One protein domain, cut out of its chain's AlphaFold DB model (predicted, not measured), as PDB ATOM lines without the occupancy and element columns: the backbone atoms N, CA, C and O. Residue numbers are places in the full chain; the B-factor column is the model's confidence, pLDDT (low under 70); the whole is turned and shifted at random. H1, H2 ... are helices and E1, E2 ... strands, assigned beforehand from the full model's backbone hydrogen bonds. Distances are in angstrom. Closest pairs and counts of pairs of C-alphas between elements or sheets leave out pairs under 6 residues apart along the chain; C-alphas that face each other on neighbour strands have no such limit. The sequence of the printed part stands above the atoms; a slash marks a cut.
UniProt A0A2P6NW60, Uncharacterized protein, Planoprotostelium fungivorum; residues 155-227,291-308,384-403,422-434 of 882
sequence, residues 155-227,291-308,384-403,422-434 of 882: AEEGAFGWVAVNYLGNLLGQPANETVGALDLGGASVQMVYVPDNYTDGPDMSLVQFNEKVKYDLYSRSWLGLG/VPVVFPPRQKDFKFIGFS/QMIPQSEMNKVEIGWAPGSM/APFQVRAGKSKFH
ATOM      1  N   ALA A 155     119.975-104.218 -58.416       77.44
ATOM      2  CA  ALA A 155     119.772-104.382 -56.979       77.44
ATOM      3  C   ALA A 155     121.092-104.295 -56.193       77.44
ATOM      4  O   ALA A 155     121.110-103.682 -55.132       77.44
ATOM      5  N   GLU A 156     122.205-104.819 -56.722       79.75
ATOM      6  CA  GLU A 156     123.543-104.589 -56.151       79.75
ATOM      7  C   GLU A 156     123.949-103.116 -56.261       79.75
ATOM      8  O   GLU A 156     124.382-102.527 -55.278       79.75
ATOM      9  N   GLU A 157     123.751-102.497 -57.428       83.38
ATOM     10  CA  GLU A 157     124.011-101.071 -57.671       83.38
ATOM     11  C   GLU A 157     123.252-100.189 -56.660       83.38
ATOM     12  O   GLU A 157     123.843 -99.334 -56.001       83.38
ATOM     13  N   GLY A 158     121.963-100.474 -56.439       87.06
ATOM     14  CA  GLY A 158     121.162 -99.804 -55.415       87.06
ATOM     15  C   GLY A 158     121.625-100.095 -53.981       87.06
ATOM     16  O   GLY A 158     121.741 -99.168 -53.179       87.06
ATOM     17  N   ALA A 159     121.903-101.358 -53.640       88.12
ATOM     18  CA  ALA A 159     122.329-101.747 -52.296       88.12
ATOM     19  C   ALA A 159     123.689-101.133 -51.927       88.12
ATOM     20  O   ALA A 159     123.836-100.594 -50.833       88.12
ATOM     21  N   PHE A 160     124.658-101.123 -52.847       87.31
ATOM     22  CA  PHE A 160     125.930-100.426 -52.658       87.31
ATOM     23  C   PHE A 160     125.734 -98.904 -52.535       87.31
ATOM     24  O   PHE A 160     126.402 -98.281 -51.712       87.31
ATOM     25  N   GLY A 161     124.787 -98.301 -53.266       91.56
ATOM     26  CA  GLY A 161     124.404 -96.894 -53.081       91.56
ATOM     27  C   GLY A 161     123.828 -96.603 -51.687       91.56
ATOM     28  O   GLY A 161     124.222 -95.633 -51.041       91.56
ATOM     29  N   TRP A 162     122.960 -97.479 -51.172       95.06
ATOM     30  CA  TRP A 162     122.426 -97.387 -49.807       95.06
ATOM     31  C   TRP A 162     123.508 -97.568 -48.735       95.06
ATOM     32  O   TRP A 162     123.532 -96.820 -47.753       95.06
ATOM     33  N   VAL A 163     124.436 -98.508 -48.947       88.06
ATOM     34  CA  VAL A 163     125.616 -98.701 -48.093       88.06
ATOM     35  C   VAL A 163     126.482 -97.446 -48.095       88.06
ATOM     36  O   VAL A 163     126.847 -96.993 -47.018       88.06
ATOM     37  N   ALA A 164     126.764 -96.843 -49.254       88.81
ATOM     38  CA  ALA A 164     127.543 -95.608 -49.341       88.81
ATOM     39  C   ALA A 164     126.880 -94.461 -48.567       88.81
ATOM     40  O   ALA A 164     127.519 -93.845 -47.718       88.81
ATOM     41  N   VAL A 165     125.586 -94.222 -48.805       91.44
ATOM     42  CA  VAL A 165     124.787 -93.192 -48.122       91.44
ATOM     43  C   VAL A 165     124.836 -93.358 -46.600       91.44
ATOM     44  O   VAL A 165     125.175 -92.412 -45.888       91.44
ATOM     45  N   ASN A 166     124.558 -94.557 -46.083       90.56
ATOM     46  CA  ASN A 166     124.479 -94.776 -44.638       90.56
ATOM     47  C   ASN A 166     125.858 -94.918 -43.979       90.56
ATOM     48  O   ASN A 166     126.026 -94.497 -42.836       90.56
ATOM     49  N   TYR A 167     126.867 -95.440 -44.681       85.56
ATOM     50  CA  TYR A 167     128.252 -95.456 -44.204       85.56
ATOM     51  C   TYR A 167     128.795 -94.026 -44.079       85.56
ATOM     52  O   TYR A 167     129.239 -93.631 -43.005       85.56
ATOM     53  N   LEU A 168     128.696 -93.221 -45.146       84.56
ATOM     54  CA  LEU A 168     129.202 -91.844 -45.161       84.56
ATOM     55  C   LEU A 168     128.432 -90.940 -44.188       84.56
ATOM     56  O   LEU A 168     129.025 -90.027 -43.617       84.56
ATOM     57  N   GLY A 169     127.147 -91.219 -43.948       85.75
ATOM     58  CA  GLY A 169     126.339 -90.567 -42.914       85.75
ATOM     59  C   GLY A 169     126.640 -91.001 -41.468       85.75
ATOM     60  O   GLY A 169     126.123 -90.376 -40.547       85.75
ATOM     61  N   ASN A 170     127.474 -92.024 -41.237       85.62
ATOM     62  CA  ASN A 170     127.693 -92.689 -39.935       85.62
ATOM     63  C   ASN A 170     126.431 -93.361 -39.335       85.62
ATOM     64  O   ASN A 170     126.329 -93.560 -38.122       85.62
ATOM     65  N   LEU A 171     125.479 -93.732 -40.197       88.75
ATOM     66  CA  LEU A 171     124.221 -94.412 -39.863       88.75
ATOM     67  C   LEU A 171     124.322 -95.942 -40.022       88.75
ATOM     68  O   LEU A 171     123.553 -96.691 -39.422       88.75
ATOM     69  N   LEU A 172     125.282 -96.439 -40.810       84.00
ATOM     70  CA  LEU A 172     125.507 -97.875 -40.973       84.00
ATOM     71  C   LEU A 172     126.022 -98.481 -39.657       84.00
ATOM     72  O   LEU A 172     127.071 -98.099 -39.143       84.00
ATOM     73  N   GLY A 173     125.276 -99.445 -39.122       82.00
ATOM     74  CA  GLY A 173     125.456-100.026 -37.789       82.00
ATOM     75  C   GLY A 173     124.426 -99.569 -36.750       82.00
ATOM     76  O   GLY A 173     124.315-100.229 -35.719       82.00
ATOM     77  N   GLN A 174     123.656 -98.510 -37.022       86.75
ATOM     78  CA  GLN A 174     122.562 -98.046 -36.158       86.75
ATOM     79  C   GLN A 174     121.268 -98.858 -36.381       86.75
ATOM     80  O   GLN A 174     121.158 -99.578 -37.383       86.75
ATOM     81  N   PRO A 175     120.269 -98.766 -35.480       86.81
ATOM     82  CA  PRO A 175     118.930 -99.309 -35.707       86.81
ATOM     83  C   PRO A 175     118.329 -98.889 -37.057       86.81
ATOM     84  O   PRO A 175     118.570 -97.791 -37.550       86.81
ATOM     85  N   ALA A 176     117.513 -99.755 -37.664       85.19
ATOM     86  CA  ALA A 176     116.949 -99.531 -39.001       85.19
ATOM     87  C   ALA A 176     116.186 -98.197 -39.144       85.19
ATOM     88  O   ALA A 176     116.280 -97.545 -40.181       85.19
ATOM     89  N   ASN A 177     115.494 -97.769 -38.086       85.19
ATOM     90  CA  ASN A 177     114.751 -96.507 -38.007       85.19
ATOM     91  C   ASN A 177     115.633 -95.243 -37.908       85.19
ATOM     92  O   ASN A 177     115.107 -94.135 -37.871       85.19
ATOM     93  N   GLU A 178     116.954 -95.395 -37.816       89.44
ATOM     94  CA  GLU A 178     117.932 -94.298 -37.862       89.44
ATOM     95  C   GLU A 178     118.653 -94.232 -39.221       89.44
ATOM     96  O   GLU A 178     119.410 -93.298 -39.476       89.44
ATOM     97  N   THR A 179     118.410 -95.200 -40.113       92.56
ATOM     98  CA  THR A 179     118.954 -95.207 -41.478       92.56
ATOM     99  C   THR A 179     118.105 -94.364 -42.431       92.56
ATOM    100  O   THR A 179     116.915 -94.151 -42.204       92.56
ATOM    101  N   VAL A 180     118.707 -93.906 -43.529       94.69
ATOM    102  CA  VAL A 180     118.010 -93.185 -44.607       94.69
ATOM    103  C   VAL A 180     118.001 -94.000 -45.899       94.69
ATOM    104  O   VAL A 180     118.843 -94.873 -46.120       94.69
ATOM    105  N   GLY A 181     117.032 -93.728 -46.766       95.62
ATOM    106  CA  GLY A 181     116.947 -94.330 -48.091       95.62
ATOM    107  C   GLY A 181     117.932 -93.723 -49.093       95.62
ATOM    108  O   GLY A 181     118.459 -92.628 -48.897       95.62
ATOM    109  N   ALA A 182     118.130 -94.420 -50.205       96.56
ATOM    110  CA  ALA A 182     118.940 -94.001 -51.342       96.56
ATOM    111  C   ALA A 182     118.085 -93.940 -52.616       96.56
ATOM    112  O   ALA A 182     117.303 -94.854 -52.893       96.56
ATOM    113  N   LEU A 183     118.256 -92.862 -53.383       96.50
ATOM    114  CA  LEU A 183     117.663 -92.634 -54.697       96.50
ATOM    115  C   LEU A 183     118.774 -92.265 -55.691       96.50
ATOM    116  O   LEU A 183     119.307 -91.156 -55.650       96.50
ATOM    117  N   ASP A 184     119.105 -93.184 -56.595       95.94
ATOM    118  CA  ASP A 184     120.085 -92.952 -57.664       95.94
ATOM    119  C   ASP A 184     119.345 -92.779 -58.992       95.94
ATOM    120  O   ASP A 184     118.644 -93.694 -59.422       95.94
ATOM    121  N   LEU A 185     119.481 -91.620 -59.643       95.00
ATOM    122  CA  LEU A 185     119.017 -91.413 -61.018       95.00
ATOM    123  C   LEU A 185     120.222 -91.382 -61.960       95.00
ATOM    124  O   LEU A 185     120.782 -90.318 -62.253       95.00
ATOM    125  N   GLY A 186     120.616 -92.560 -62.436       90.25
ATOM    126  CA  GLY A 186     121.643 -92.727 -63.456       90.25
ATOM    127  C   GLY A 186     121.153 -92.353 -64.861       90.25
ATOM    128  O   GLY A 186     120.006 -91.956 -65.074       90.25
ATOM    129  N   GLY A 187     122.028 -92.506 -65.860       84.25
ATOM    130  CA  GLY A 187     121.684 -92.237 -67.264       84.25
ATOM    131  C   GLY A 187     120.786 -93.307 -67.901       84.25
ATOM    132  O   GLY A 187     119.954 -92.982 -68.744       84.25
ATOM    133  N   ALA A 188     120.915 -94.575 -67.484       83.94
ATOM    134  CA  ALA A 188     120.191 -95.713 -68.071       83.94
ATOM    135  C   ALA A 188     119.276 -96.495 -67.102       83.94
ATOM    136  O   ALA A 188     118.413 -97.235 -67.571       83.94
ATOM    137  N   SER A 189     119.392 -96.314 -65.783       86.69
ATOM    138  CA  SER A 189     118.408 -96.788 -64.796       86.69
ATOM    139  C   SER A 189     118.177 -95.767 -63.684       86.69
ATOM    140  O   SER A 189     118.974 -94.844 -63.514       86.69
ATOM    141  N   VAL A 190     117.105 -95.975 -62.921       92.31
ATOM    142  CA  VAL A 190     116.900 -95.377 -61.595       92.31
ATOM    143  C   VAL A 190     116.819 -96.486 -60.542       92.31
ATOM    144  O   VAL A 190     116.367 -97.597 -60.841       92.31
ATOM    145  N   GLN A 191     117.260 -96.201 -59.320       92.56
ATOM    146  CA  GLN A 191     117.255 -97.111 -58.178       92.56
ATOM    147  C   GLN A 191     116.564 -96.452 -56.976       92.56
ATOM    148  O   GLN A 191     116.765 -95.264 -56.724       92.56
ATOM    149  N   MET A 192     115.797 -97.230 -56.203       92.06
ATOM    150  CA  MET A 192     115.263 -96.815 -54.898       92.06
ATOM    151  C   MET A 192     115.480 -97.918 -53.864       92.06
ATOM    152  O   MET A 192     115.006 -99.042 -54.051       92.06
ATOM    153  N   VAL A 193     116.167 -97.578 -52.767       92.81
ATOM    154  CA  VAL A 193     116.572 -98.533 -51.725       92.81
ATOM    155  C   VAL A 193     116.347 -97.974 -50.317       92.81
ATOM    156  O   VAL A 193     116.713 -96.831 -50.053       92.81
ATOM    157  N   TYR A 194     115.745 -98.748 -49.410       92.50
ATOM    158  CA  TYR A 194     115.491 -98.368 -48.008       92.50
ATOM    159  C   TYR A 194     115.144 -99.585 -47.133       92.50
ATOM    160  O   TYR A 194     114.773-100.633 -47.658       92.50
ATOM    161  N   VAL A 195     115.208 -99.444 -45.800       91.38
ATOM    162  CA  VAL A 195     114.642-100.444 -44.875       91.38
ATOM    163  C   VAL A 195     113.132-100.184 -44.704       91.38
ATOM    164  O   VAL A 195     112.765 -99.077 -44.306       91.38
ATOM    165  N   PRO A 196     112.245-101.148 -45.003       88.50
ATOM    166  CA  PRO A 196     110.801-101.019 -44.804       88.50
ATOM    167  C   PRO A 196     110.379-101.417 -43.377       88.50
ATOM    168  O   PRO A 196     111.037-102.228 -42.732       88.50
ATOM    169  N   ASP A 197     109.239-100.908 -42.898       81.38
ATOM    170  CA  ASP A 197     108.734-101.199 -41.541       81.38
ATOM    171  C   ASP A 197     108.207-102.627 -41.373       81.38
ATOM    172  O   ASP A 197     108.328-103.231 -40.307       81.38
ATOM    173  N   ASN A 198     107.555-103.153 -42.410       68.62
ATOM    174  CA  ASN A 198     106.941-104.476 -42.386       68.62
ATOM    175  C   ASN A 198     106.853-105.044 -43.806       68.62
ATOM    176  O   ASN A 198     105.805-105.005 -44.452       68.62
ATOM    177  N   TYR A 199     107.992-105.509 -44.311       65.69
ATOM    178  CA  TYR A 199     108.101-106.169 -45.609       65.69
ATOM    179  C   TYR A 199     109.267-107.157 -45.578       65.69
ATOM    180  O   TYR A 199     110.316-106.972 -46.188       65.69
ATOM    181  N   THR A 200     109.073-108.231 -44.820       57.78
ATOM    182  CA  THR A 200     109.817-109.466 -45.049       57.78
ATOM    183  C   THR A 200     109.424-110.045 -46.411       57.78
ATOM    184  O   THR A 200     108.261-109.969 -46.806       57.78
ATOM    185  N   ASP A 201     110.357-110.735 -47.062       57.44
ATOM    186  CA  ASP A 201     110.041-111.819 -48.003       57.44
ATOM    187  C   ASP A 201     109.478-111.423 -49.399       57.44
ATOM    188  O   ASP A 201     108.925-112.254 -50.122       57.44
ATOM    189  N   GLY A 202     109.687-110.179 -49.846       58.88
ATOM    190  CA  GLY A 202     109.310-109.709 -51.192       58.88
ATOM    191  C   GLY A 202     110.319-109.969 -52.336       58.88
ATOM    192  O   GLY A 202     111.437-110.410 -52.081       58.88
ATOM    193  N   PRO A 203     109.950-109.689 -53.612       55.69
ATOM    194  CA  PRO A 203     110.841-109.731 -54.789       55.69
ATOM    195  C   PRO A 203     112.122-108.912 -54.649       55.69
ATOM    196  O   PRO A 203     113.213-109.423 -54.887       55.69
ATOM    197  N   ASP A 204     111.989-107.654 -54.242       70.69
ATOM    198  CA  ASP A 204     113.053-106.657 -54.328       70.69
ATOM    199  C   ASP A 204     113.922-106.600 -53.045       70.69
ATOM    200  O   ASP A 204     114.377-105.526 -52.667       70.69
ATOM    201  N   MET A 205     114.112-107.718 -52.326       71.69
ATOM    202  CA  MET A 205     114.658-107.731 -50.951       71.69
ATOM    203  C   MET A 205     116.169-107.992 -50.819       71.69
ATOM    204  O   MET A 205     116.597-109.133 -50.638       71.69
ATOM    205  N   SER A 206     116.987-106.937 -50.836       75.19
ATOM    206  CA  SER A 206     118.438-107.034 -50.624       75.19
ATOM    207  C   SER A 206     118.819-107.082 -49.136       75.19
ATOM    208  O   SER A 206     118.643-106.100 -48.424       75.19
ATOM    209  N   LEU A 207     119.432-108.171 -48.664       77.25
ATOM    210  CA  LEU A 207     120.034-108.221 -47.321       77.25
ATOM    211  C   LEU A 207     121.398-107.517 -47.319       77.25
ATOM    212  O   LEU A 207     122.259-107.867 -48.126       77.25
ATOM    213  N   VAL A 208     121.629-106.628 -46.350       75.69
ATOM    214  CA  VAL A 208     122.953-106.107 -45.970       75.69
ATOM    215  C   VAL A 208     123.264-106.498 -44.525       75.69
ATOM    216  O   VAL A 208     122.552-106.102 -43.605       75.69
ATOM    217  N   GLN A 209     124.338-107.254 -44.294       72.25
ATOM    218  CA  GLN A 209     124.847-107.568 -42.951       72.25
ATOM    219  C   GLN A 209     126.116-106.756 -42.662       72.25
ATOM    220  O   GLN A 209     126.968-106.652 -43.532       72.25
ATOM    221  N   PHE A 210     126.263-106.196 -41.456       69.50
ATOM    222  CA  PHE A 210     127.413-105.372 -41.057       69.50
ATOM    223  C   PHE A 210     127.975-105.803 -39.698       69.50
ATOM    224  O   PHE A 210     127.243-105.944 -38.711       69.50
ATOM    225  N   ASN A 211     129.300-105.988 -39.643       64.31
ATOM    226  CA  ASN A 211     130.059-106.400 -38.453       64.31
ATOM    227  C   ASN A 211     129.528-107.682 -37.787       64.31
ATOM    228  O   ASN A 211     129.528-107.769 -36.558       64.31
ATOM    229  N   GLU A 212     129.011-108.622 -38.587       60.69
ATOM    230  CA  GLU A 212     128.294-109.850 -38.186       60.69
ATOM    231  C   GLU A 212     126.994-109.634 -37.368       60.69
ATOM    232  O   GLU A 212     126.072-110.444 -37.466       60.69
ATOM    233  N   LYS A 213     126.879-108.544 -36.600       64.38
ATOM    234  CA  LYS A 213     125.844-108.299 -35.581       64.38
ATOM    235  C   LYS A 213     124.599-107.575 -36.087       64.38
ATOM    236  O   LYS A 213     123.528-107.789 -35.529       64.38
ATOM    237  N   VAL A 214     124.737-106.704 -37.086       75.19
ATOM    238  CA  VAL A 214     123.636-105.866 -37.590       75.19
ATOM    239  C   VAL A 214     123.208-106.375 -38.960       75.19
ATOM    240  O   VAL A 214     124.053-106.754 -39.770       75.19
ATOM    241  N   LYS A 215     121.899-106.411 -39.214       83.06
ATOM    242  CA  LYS A 215     121.305-106.828 -40.488       83.06
ATOM    243  C   LYS A 215     120.234-105.831 -40.901       83.06
ATOM    244  O   LYS A 215     119.457-105.386 -40.060       83.06
ATOM    245  N   TYR A 216     120.201-105.531 -42.190       84.44
ATOM    246  CA  TYR A 216     119.216-104.685 -42.839       84.44
ATOM    247  C   TYR A 216     118.608-105.466 -43.995       84.44
ATOM    248  O   TYR A 216     119.294-105.774 -44.968       84.44
ATOM    249  N   ASP A 217     117.328-105.788 -43.881       86.88
ATOM    250  CA  ASP A 217     116.548-106.356 -44.971       86.88
ATOM    251  C   ASP A 217     115.980-105.176 -45.783       86.88
ATOM    252  O   ASP A 217     115.014-104.535 -45.375       86.88
ATOM    253  N   LEU A 218     116.641-104.813 -46.888       86.19
ATOM    254  CA  LEU A 218     116.320-103.631 -47.695       86.19
ATOM    255  C   LEU A 218     115.309-103.963 -48.792       86.19
ATOM    256  O   LEU A 218     115.561-104.856 -49.597       86.19
ATOM    257  N   TYR A 219     114.268-103.146 -48.954       85.69
ATOM    258  CA  TYR A 219     113.659-103.007 -50.279       85.69
ATOM    259  C   TYR A 219     114.675-102.308 -51.187       85.69
ATOM    260  O   TYR A 219     115.243-101.289 -50.801       85.69
ATOM    261  N   SER A 220     114.924-102.855 -52.375       83.75
ATOM    262  CA  SER A 220     116.088-102.529 -53.196       83.75
ATOM    263  C   SER A 220     115.821-102.777 -54.684       83.75
ATOM    264  O   SER A 220     116.291-103.763 -55.259       83.75
ATOM    265  N   ARG A 221     115.087-101.865 -55.335       83.69
ATOM    266  CA  ARG A 221     114.648-102.025 -56.733       83.69
ATOM    267  C   ARG A 221     115.394-101.105 -57.699       83.69
ATOM    268  O   ARG A 221     115.741 -99.974 -57.361       83.69
ATOM    269  N   SER A 222     115.589-101.589 -58.926       84.62
ATOM    270  CA  SER A 222     116.121-100.835 -60.066       84.62
ATOM    271  C   SER A 222     115.174-100.953 -61.251       84.62
ATOM    272  O   SER A 222     114.732-102.052 -61.574       84.62
ATOM    273  N   TRP A 223     114.912 -99.837 -61.926       86.69
ATOM    274  CA  TRP A 223     114.156 -99.799 -63.173       86.69
ATOM    275  C   TRP A 223     115.111 -99.429 -64.305       86.69
ATOM    276  O   TRP A 223     115.513 -98.271 -64.464       86.69
ATOM    277  N   LEU A 224     115.517-100.441 -65.072       83.06
ATOM    278  CA  LEU A 224     116.288-100.262 -66.298       83.06
ATOM    279  C   LEU A 224     115.422 -99.512 -67.322       83.06
ATOM    280  O   LEU A 224     114.230 -99.758 -67.409       83.06
ATOM    281  N   GLY A 225     115.981 -98.564 -68.069       84.19
ATOM    282  CA  GLY A 225     115.220 -97.749 -69.022       84.19
ATOM    283  C   GLY A 225     114.571 -96.478 -68.452       84.19
ATOM    284  O   GLY A 225     114.213 -95.607 -69.242       84.19
ATOM    285  N   LEU A 226     114.487 -96.334 -67.120       89.75
ATOM    286  CA  LEU A 226     114.041 -95.111 -66.422       89.75
ATOM    287  C   LEU A 226     115.202 -94.209 -65.941       89.75
ATOM    288  O   LEU A 226     114.993 -93.267 -65.182       89.75
ATOM    289  N   GLY A 227     116.439 -94.472 -66.375       92.12
ATOM    290  CA  GLY A 227     117.526 -93.495 -66.228       92.12
ATOM    291  C   GLY A 227     117.339 -92.313 -67.179       92.12
ATOM    292  O   GLY A 227     116.740 -92.470 -68.240       92.12
ATOM    293  N   VAL A 291     106.245 -99.152 -62.331       53.31
ATOM    294  CA  VAL A 291     106.759 -98.575 -61.081       53.31
ATOM    295  C   VAL A 291     105.667 -98.816 -60.029       53.31
ATOM    296  O   VAL A 291     104.549 -98.333 -60.218       53.31
ATOM    297  N   PRO A 292     105.911 -99.664 -59.012       52.00
ATOM    298  CA  PRO A 292     104.840-100.364 -58.326       52.00
ATOM    299  C   PRO A 292     103.947 -99.369 -57.592       52.00
ATOM    300  O   PRO A 292     104.404 -98.595 -56.756       52.00
ATOM    301  N   VAL A 293     102.652 -99.402 -57.918       53.62
ATOM    302  CA  VAL A 293     101.642 -98.478 -57.374       53.62
ATOM    303  C   VAL A 293     101.575 -98.563 -55.843       53.62
ATOM    304  O   VAL A 293     101.262 -97.574 -55.181       53.62
ATOM    305  N   VAL A 294     101.934 -99.726 -55.290       60.12
ATOM    306  CA  VAL A 294     102.112 -99.985 -53.862       60.12
ATOM    307  C   VAL A 294     103.583-100.299 -53.587       60.12
ATOM    308  O   VAL A 294     104.087-101.355 -53.972       60.12
ATOM    309  N   PHE A 295     104.261 -99.396 -52.883       75.19
ATOM    310  CA  PHE A 295     105.555 -99.673 -52.259       75.19
ATOM    311  C   PHE A 295     105.358-100.319 -50.882       75.19
ATOM    312  O   PHE A 295     104.318-100.103 -50.252       75.19
ATOM    313  N   PRO A 296     106.355-101.064 -50.371       79.56
ATOM    314  CA  PRO A 296     106.415-101.427 -48.959       79.56
ATOM    315  C   PRO A 296     106.186-100.230 -48.022       79.56
ATOM    316  O   PRO A 296     106.585 -99.107 -48.348       79.56
ATOM    317  N   PRO A 297     105.575-100.441 -46.842       78.69
ATOM    318  CA  PRO A 297     105.420 -99.374 -45.865       78.69
ATOM    319  C   PRO A 297     106.799 -98.884 -45.405       78.69
ATOM    320  O   PRO A 297     107.632 -99.667 -44.943       78.69
ATOM    321  N   ARG A 298     107.021 -97.575 -45.540       81.88
ATOM    322  CA  ARG A 298     108.170 -96.848 -44.990       81.88
ATOM    323  C   ARG A 298     107.726 -96.000 -43.806       81.88
ATOM    324  O   ARG A 298     106.563 -95.592 -43.750       81.88
ATOM    325  N   GLN A 299     108.669 -95.687 -42.923       75.31
ATOM    326  CA  GLN A 299     108.377 -94.923 -41.714       75.31
ATOM    327  C   GLN A 299     107.761 -93.570 -42.035       75.31
ATOM    328  O   GLN A 299     108.063 -92.928 -43.049       75.31
ATOM    329  N   LYS A 300     106.894 -93.118 -41.130       69.75
ATOM    330  CA  LYS A 300     106.387 -91.756 -41.192       69.75
ATOM    331  C   LYS A 300     107.580 -90.795 -41.147       69.75
ATOM    332  O   LYS A 300     108.469 -90.948 -40.317       69.75
ATOM    333  N   ASP A 301     107.586 -89.836 -42.067       77.12
ATOM    334  CA  ASP A 301     108.624 -88.811 -42.219       77.12
ATOM    335  C   ASP A 301     110.023 -89.335 -42.646       77.12
ATOM    336  O   ASP A 301     110.976 -88.552 -42.700       77.12
ATOM    337  N   PHE A 302     110.133 -90.617 -43.047       87.19
ATOM    338  CA  PHE A 302     111.360 -91.249 -43.562       87.19
ATOM    339  C   PHE A 302     111.968 -90.485 -44.748       87.19
ATOM    340  O   PHE A 302     111.255 -90.032 -45.650       87.19
ATOM    341  N   LYS A 303     113.300 -90.362 -44.757       91.94
ATOM    342  CA  LYS A 303     114.058 -89.553 -45.721       91.94
ATOM    343  C   LYS A 303     114.849 -90.411 -46.698       91.94
ATOM    344  O   LYS A 303     115.405 -91.440 -46.325       91.94
ATOM    345  N   PHE A 304     114.964 -89.927 -47.928       94.62
ATOM    346  CA  PHE A 304     115.850 -90.455 -48.958       94.62
ATOM    347  C   PHE A 304     116.916 -89.423 -49.312       94.62
ATOM    348  O   PHE A 304     116.612 -88.238 -49.439       94.62
ATOM    349  N   ILE A 305     118.144 -89.874 -49.547       96.56
ATOM    350  CA  ILE A 305     119.175 -89.075 -50.205       96.56
ATOM    351  C   ILE A 305     119.087 -89.316 -51.712       96.56
ATOM    352  O   ILE A 305     119.236 -90.452 -52.163       96.56
ATOM    353  N   GLY A 306     118.837 -88.254 -52.480       96.50
ATOM    354  CA  GLY A 306     118.835 -88.292 -53.942       96.50
ATOM    355  C   GLY A 306     120.156 -87.799 -54.516       96.50
ATOM    356  O   GLY A 306     120.523 -86.642 -54.319       96.50
ATOM    357  N   PHE A 307     120.856 -88.655 -55.250       94.38
ATOM    358  CA  PHE A 307     122.151 -88.341 -55.858       94.38
ATOM    359  C   PHE A 307     122.119 -88.529 -57.383       94.38
ATOM    360  O   PHE A 307     121.043 -88.591 -57.994       94.38
ATOM    361  N   SER A 308     123.286 -88.502 -58.028       91.19
ATOM    362  CA  SER A 308     123.416 -88.492 -59.491       91.19
ATOM    363  C   SER A 308     122.542 -87.394 -60.127       91.19
ATOM    364  O   SER A 308     122.633 -86.220 -59.749       91.19
ATOM    365  N   GLN A 384     110.788 -85.203 -48.583       84.81
ATOM    366  CA  GLN A 384     111.106 -86.635 -48.412       84.81
ATOM    367  C   GLN A 384     112.374 -87.064 -49.161       84.81
ATOM    368  O   GLN A 384     112.983 -88.064 -48.785       84.81
ATOM    369  N   MET A 385     112.794 -86.309 -50.178       92.06
ATOM    370  CA  MET A 385     114.056 -86.506 -50.894       92.06
ATOM    371  C   MET A 385     114.964 -85.296 -50.647       92.06
ATOM    372  O   MET A 385     114.553 -84.163 -50.879       92.06
ATOM    373  N   ILE A 386     116.182 -85.542 -50.164       93.88
ATOM    374  CA  ILE A 386     117.210 -84.529 -49.909       93.88
ATOM    375  C   ILE A 386     118.296 -84.682 -50.990       93.88
ATOM    376  O   ILE A 386     118.988 -85.707 -51.000       93.88
ATOM    377  N   PRO A 387     118.470 -83.711 -51.906       93.94
ATOM    378  CA  PRO A 387     119.443 -83.819 -52.988       93.94
ATOM    379  C   PRO A 387     120.876 -83.600 -52.478       93.94
ATOM    380  O   PRO A 387     121.181 -82.543 -51.929       93.94
ATOM    381  N   GLN A 388     121.774 -84.564 -52.695       91.75
ATOM    382  CA  GLN A 388     123.186 -84.487 -52.288       91.75
ATOM    383  C   GLN A 388     124.120 -85.053 -53.366       91.75
ATOM    384  O   GLN A 388     123.834 -86.092 -53.953       91.75
ATOM    385  N   SER A 389     125.260 -84.398 -53.596       86.69
ATOM    386  CA  SER A 389     126.372 -84.947 -54.391       86.69
ATOM    387  C   SER A 389     127.449 -85.596 -53.538       86.69
ATOM    388  O   SER A 389     128.158 -86.469 -54.019       86.69
ATOM    389  N   GLU A 390     127.606 -85.154 -52.292       84.94
ATOM    390  CA  GLU A 390     128.688 -85.574 -51.409       84.94
ATOM    391  C   GLU A 390     128.214 -85.702 -49.959       84.94
ATOM    392  O   GLU A 390     127.314 -84.988 -49.518       84.94
ATOM    393  N   MET A 391     128.838 -86.600 -49.201       80.94
ATOM    394  CA  MET A 391     128.721 -86.662 -47.743       80.94
ATOM    395  C   MET A 391     130.108 -86.831 -47.136       80.94
ATOM    396  O   MET A 391     130.913 -87.618 -47.626       80.94
ATOM    397  N   ASN A 392     130.407 -86.053 -46.091       76.56
ATOM    398  CA  ASN A 392     131.728 -86.006 -45.453       76.56
ATOM    399  C   ASN A 392     132.900 -85.849 -46.453       76.56
ATOM    400  O   ASN A 392     133.982 -86.392 -46.248       76.56
ATOM    401  N   LYS A 393     132.687 -85.039 -47.508       74.25
ATOM    402  CA  LYS A 393     133.620 -84.762 -48.623       74.25
ATOM    403  C   LYS A 393     133.912 -85.954 -49.548       74.25
ATOM    404  O   LYS A 393     134.945 -85.964 -50.209       74.25
ATOM    405  N   VAL A 394     133.025 -86.948 -49.598       71.25
ATOM    406  CA  VAL A 394     133.094 -88.093 -50.522       71.25
ATOM    407  C   VAL A 394     131.910 -88.024 -51.484       71.25
ATOM    408  O   VAL A 394     130.780 -87.876 -51.016       71.25
ATOM    409  N   GLU A 395     132.139 -88.144 -52.798       81.38
ATOM    410  CA  GLU A 395     131.045 -88.213 -53.786       81.38
ATOM    411  C   GLU A 395     130.126 -89.414 -53.490       81.38
ATOM    412  O   GLU A 395     130.594 -90.528 -53.237       81.38
ATOM    413  N   ILE A 396     128.811 -89.186 -53.506       83.44
ATOM    414  CA  ILE A 396     127.803 -90.214 -53.245       83.44
ATOM    415  C   ILE A 396     127.504 -90.964 -54.540       83.44
ATOM    416  O   ILE A 396     127.069 -90.388 -55.535       83.44
ATOM    417  N   GLY A 397     127.680 -92.279 -54.486       87.75
ATOM    418  CA  GLY A 397     127.338 -93.215 -55.546       87.75
ATOM    419  C   GLY A 397     127.420 -94.642 -55.017       87.75
ATOM    420  O   GLY A 397     127.701 -94.862 -53.838       87.75
ATOM    421  N   TRP A 398     127.232 -95.636 -55.880       88.44
ATOM    422  CA  TRP A 398     127.413 -97.036 -55.489       88.44
ATOM    423  C   TRP A 398     128.894 -97.407 -55.264       88.44
ATOM    424  O   TRP A 398     129.190 -98.292 -54.463       88.44
ATOM    425  N   ALA A 399     129.845 -96.726 -55.919       87.06
ATOM    426  CA  ALA A 399     131.264 -97.098 -55.885       87.06
ATOM    427  C   ALA A 399     131.898 -97.074 -54.471       87.06
ATOM    428  O   ALA A 399     132.502 -98.085 -54.102       87.06
ATOM    429  N   PRO A 400     131.705 -96.038 -53.620       83.19
ATOM    430  CA  PRO A 400     132.209 -96.061 -52.243       83.19
ATOM    431  C   PRO A 400     131.659 -97.232 -51.421       83.19
ATOM    432  O   PRO A 400     132.422 -97.928 -50.759       83.19
ATOM    433  N   GLY A 401     130.352 -97.504 -51.501       84.88
ATOM    434  CA  GLY A 401     129.726 -98.610 -50.771       84.88
ATOM    435  C   GLY A 401     130.165 -99.984 -51.280       84.88
ATOM    436  O   GLY A 401     130.313-100.915 -50.489       84.88
ATOM    437  N   SER A 402     130.471-100.097 -52.577       85.88
ATOM    438  CA  SER A 402     131.142-101.273 -53.126       85.88
ATOM    439  C   SER A 402     132.573-101.417 -52.605       85.88
ATOM    440  O   SER A 402     132.983-102.542 -52.354       85.88
ATOM    441  N   MET A 403     133.348-100.343 -52.420       83.69
ATOM    442  CA  MET A 403     134.689-100.467 -51.832       83.69
ATOM    443  C   MET A 403     134.626-100.876 -50.352       83.69
ATOM    444  O   MET A 403     135.406-101.727 -49.934       83.69
ATOM    445  N   ALA A 422     131.424-114.683 -43.594       36.91
ATOM    446  CA  ALA A 422     132.017-113.398 -43.947       36.91
ATOM    447  C   ALA A 422     131.175-112.184 -43.467       36.91
ATOM    448  O   ALA A 422     129.932-112.253 -43.475       36.91
ATOM    449  N   PRO A 423     131.839-111.115 -42.978       39.78
ATOM    450  CA  PRO A 423     131.261-110.128 -42.067       39.78
ATOM    451  C   PRO A 423     130.420-109.053 -42.756       39.78
ATOM    452  O   PRO A 423     129.712-108.325 -42.047       39.78
ATOM    453  N   PHE A 424     130.502-108.933 -44.089       42.88
ATOM    454  CA  PHE A 424     129.763-107.942 -44.859       42.88
ATOM    455  C   PHE A 424     129.107-108.535 -46.113       42.88
ATOM    456  O   PHE A 424     129.610-108.439 -47.226       42.88
ATOM    457  N   GLN A 425     127.929-109.133 -45.937       46.84
ATOM    458  CA  GLN A 425     127.176-109.733 -47.039       46.84
ATOM    459  C   GLN A 425     126.140-108.761 -47.602       46.84
ATOM    460  O   GLN A 425     125.261-108.312 -46.868       46.84
ATOM    461  N   VAL A 426     126.201-108.530 -48.914       42.97
ATOM    462  CA  VAL A 426     125.149-107.927 -49.740       42.97
ATOM    463  C   VAL A 426     124.543-109.065 -50.556       42.97
ATOM    464  O   VAL A 426     125.192-109.613 -51.444       42.97
ATOM    465  N   ARG A 427     123.312-109.474 -50.239       46.56
ATOM    466  CA  ARG A 427     122.574-110.481 -51.017       46.56
ATOM    467  C   ARG A 427     121.396-109.806 -51.690       46.56
ATOM    468  O   ARG A 427     120.388-109.580 -51.028       46.56
ATOM    469  N   ALA A 428     121.530-109.488 -52.974       38.09
ATOM    470  CA  ALA A 428     120.450-108.900 -53.757       38.09
ATOM    471  C   ALA A 428     119.180-109.770 -53.752       38.09
ATOM    472  O   ALA A 428     119.253-111.002 -53.702       38.09
ATOM    473  N   GLY A 429     118.023-109.107 -53.813       35.12
ATOM    474  CA  GLY A 429     116.716-109.743 -53.687       35.12
ATOM    475  C   GLY A 429     116.444-110.864 -54.681       35.12
ATOM    476  O   GLY A 429     116.501-110.686 -55.895       35.12
ATOM    477  N   LYS A 430     116.068-112.020 -54.127       30.17
ATOM    478  CA  LYS A 430     115.166-112.964 -54.784       30.17
ATOM    479  C   LYS A 430     113.788-112.802 -54.166       30.17
ATOM    480  O   LYS A 430     113.680-112.667 -52.948       30.17
ATOM    481  N   SER A 431     112.752-112.966 -54.977       26.17
ATOM    482  CA  SER A 431     111.403-113.186 -54.474       26.17
ATOM    483  C   SER A 431     111.350-114.378 -53.530       26.17
ATOM    484  O   SER A 431     111.704-115.497 -53.885       26.17
ATOM    485  N   LYS A 432     110.806-114.128 -52.339       25.08
ATOM    486  CA  LYS A 432     110.192-115.147 -51.488       25.08
ATOM    487  C   LYS A 432     108.680-115.257 -51.751       25.08
ATOM    488  O   LYS A 432     107.895-115.635 -50.883       25.08
ATOM    489  N   PHE A 433     108.303-115.164 -53.029       22.12
ATOM    490  CA  PHE A 433     107.522-116.292 -53.528       22.12
ATOM    491  C   PHE A 433     108.371-117.535 -53.262       22.12
ATOM    492  O   PHE A 433     109.428-117.694 -53.870       22.12
ATOM    493  N   HIS A 434     107.948-118.389 -52.330       23.78
ATOM    494  CA  HIS A 434     108.515-119.726 -52.235       23.78
ATOM    495  C   HIS A 434     108.108-120.487 -53.499       23.78
ATOM    496  O   HIS A 434     107.135-121.235 -53.503       23.78
TER     497      HIS A 434
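What this domain is: This is residues 155 to 227, 291 to 308, 384 to 403 and 422 to 434 of the 882 residues of an uncharacterized protein of Planoprotostelium fungivorum (UniProt A0A2P6NW60). A twisted six-stranded sheet curls round one helix, H1, and the short helix H2 packs crosswise on H1, away from the sheet. H1 on one face makes two layers, helix over sheet. The printed part has 124 residues, under half in named elements, class mixed: H1 E1 E2 E3 E4 E5 E6 H2 along the chain. The mixed sheet runs E3 E4 E2 E1 E5 E6; the whole is compact, radius of gyration of the C-alphas 13.4 A, spans 43 by 36 by 29 A.

How they stand to each other: Start at H1, residues 155 to 168, on the sheet; its closest C-alphas to E1, residues 181 to 185, are Trp 162 and Ala 182, 5.1 A. E1 forms an antiparallel hairpin with E2, residues 189 to 194: find N 182 and O 193, 2.8 A. E3, residues 205 to 210, forms a hairpin with E4, residues 214 to 224: N 208 and O 216, 2.8 A. Further along, E4 is antiparallel to E2: N 194 and O 219, 2.9 A. E5, residues 304 to 308, is parallel to E1: N 305 and O 181, 2.8 A. E6, residues 385 to 387, is parallel to E5: N 386 and O 304, 2.8 A. H2, residues 398 to 403, touches H1 at C-alphas 398 and 161, 3.9 A, only just about perpendicular at 71 degrees. H2 is not on the sheet. In H1 and H2 every O i to N i+4 pair is within hydrogen-bond range.

Where its parts are: Find C-alpha 155 at (119.772, -104.382, -56.979); H1 runs 19.6 A from there. E4 spans 30.2 A. H2 ends at C-alpha 403, (134.689, -100.467, -51.832).

The domain as a whole: The C-alphas of Lys 393 and His 434 are farthest apart, 43.2 A. Cuts leave C-alpha gaps of 13.0 A, 227 to 291; 16.7 A, 308 to 384; and 15.4 A, 403 to 422. The link from H1 to E1 is long. Residues 422 to 434 are among 28 under pLDDT 70.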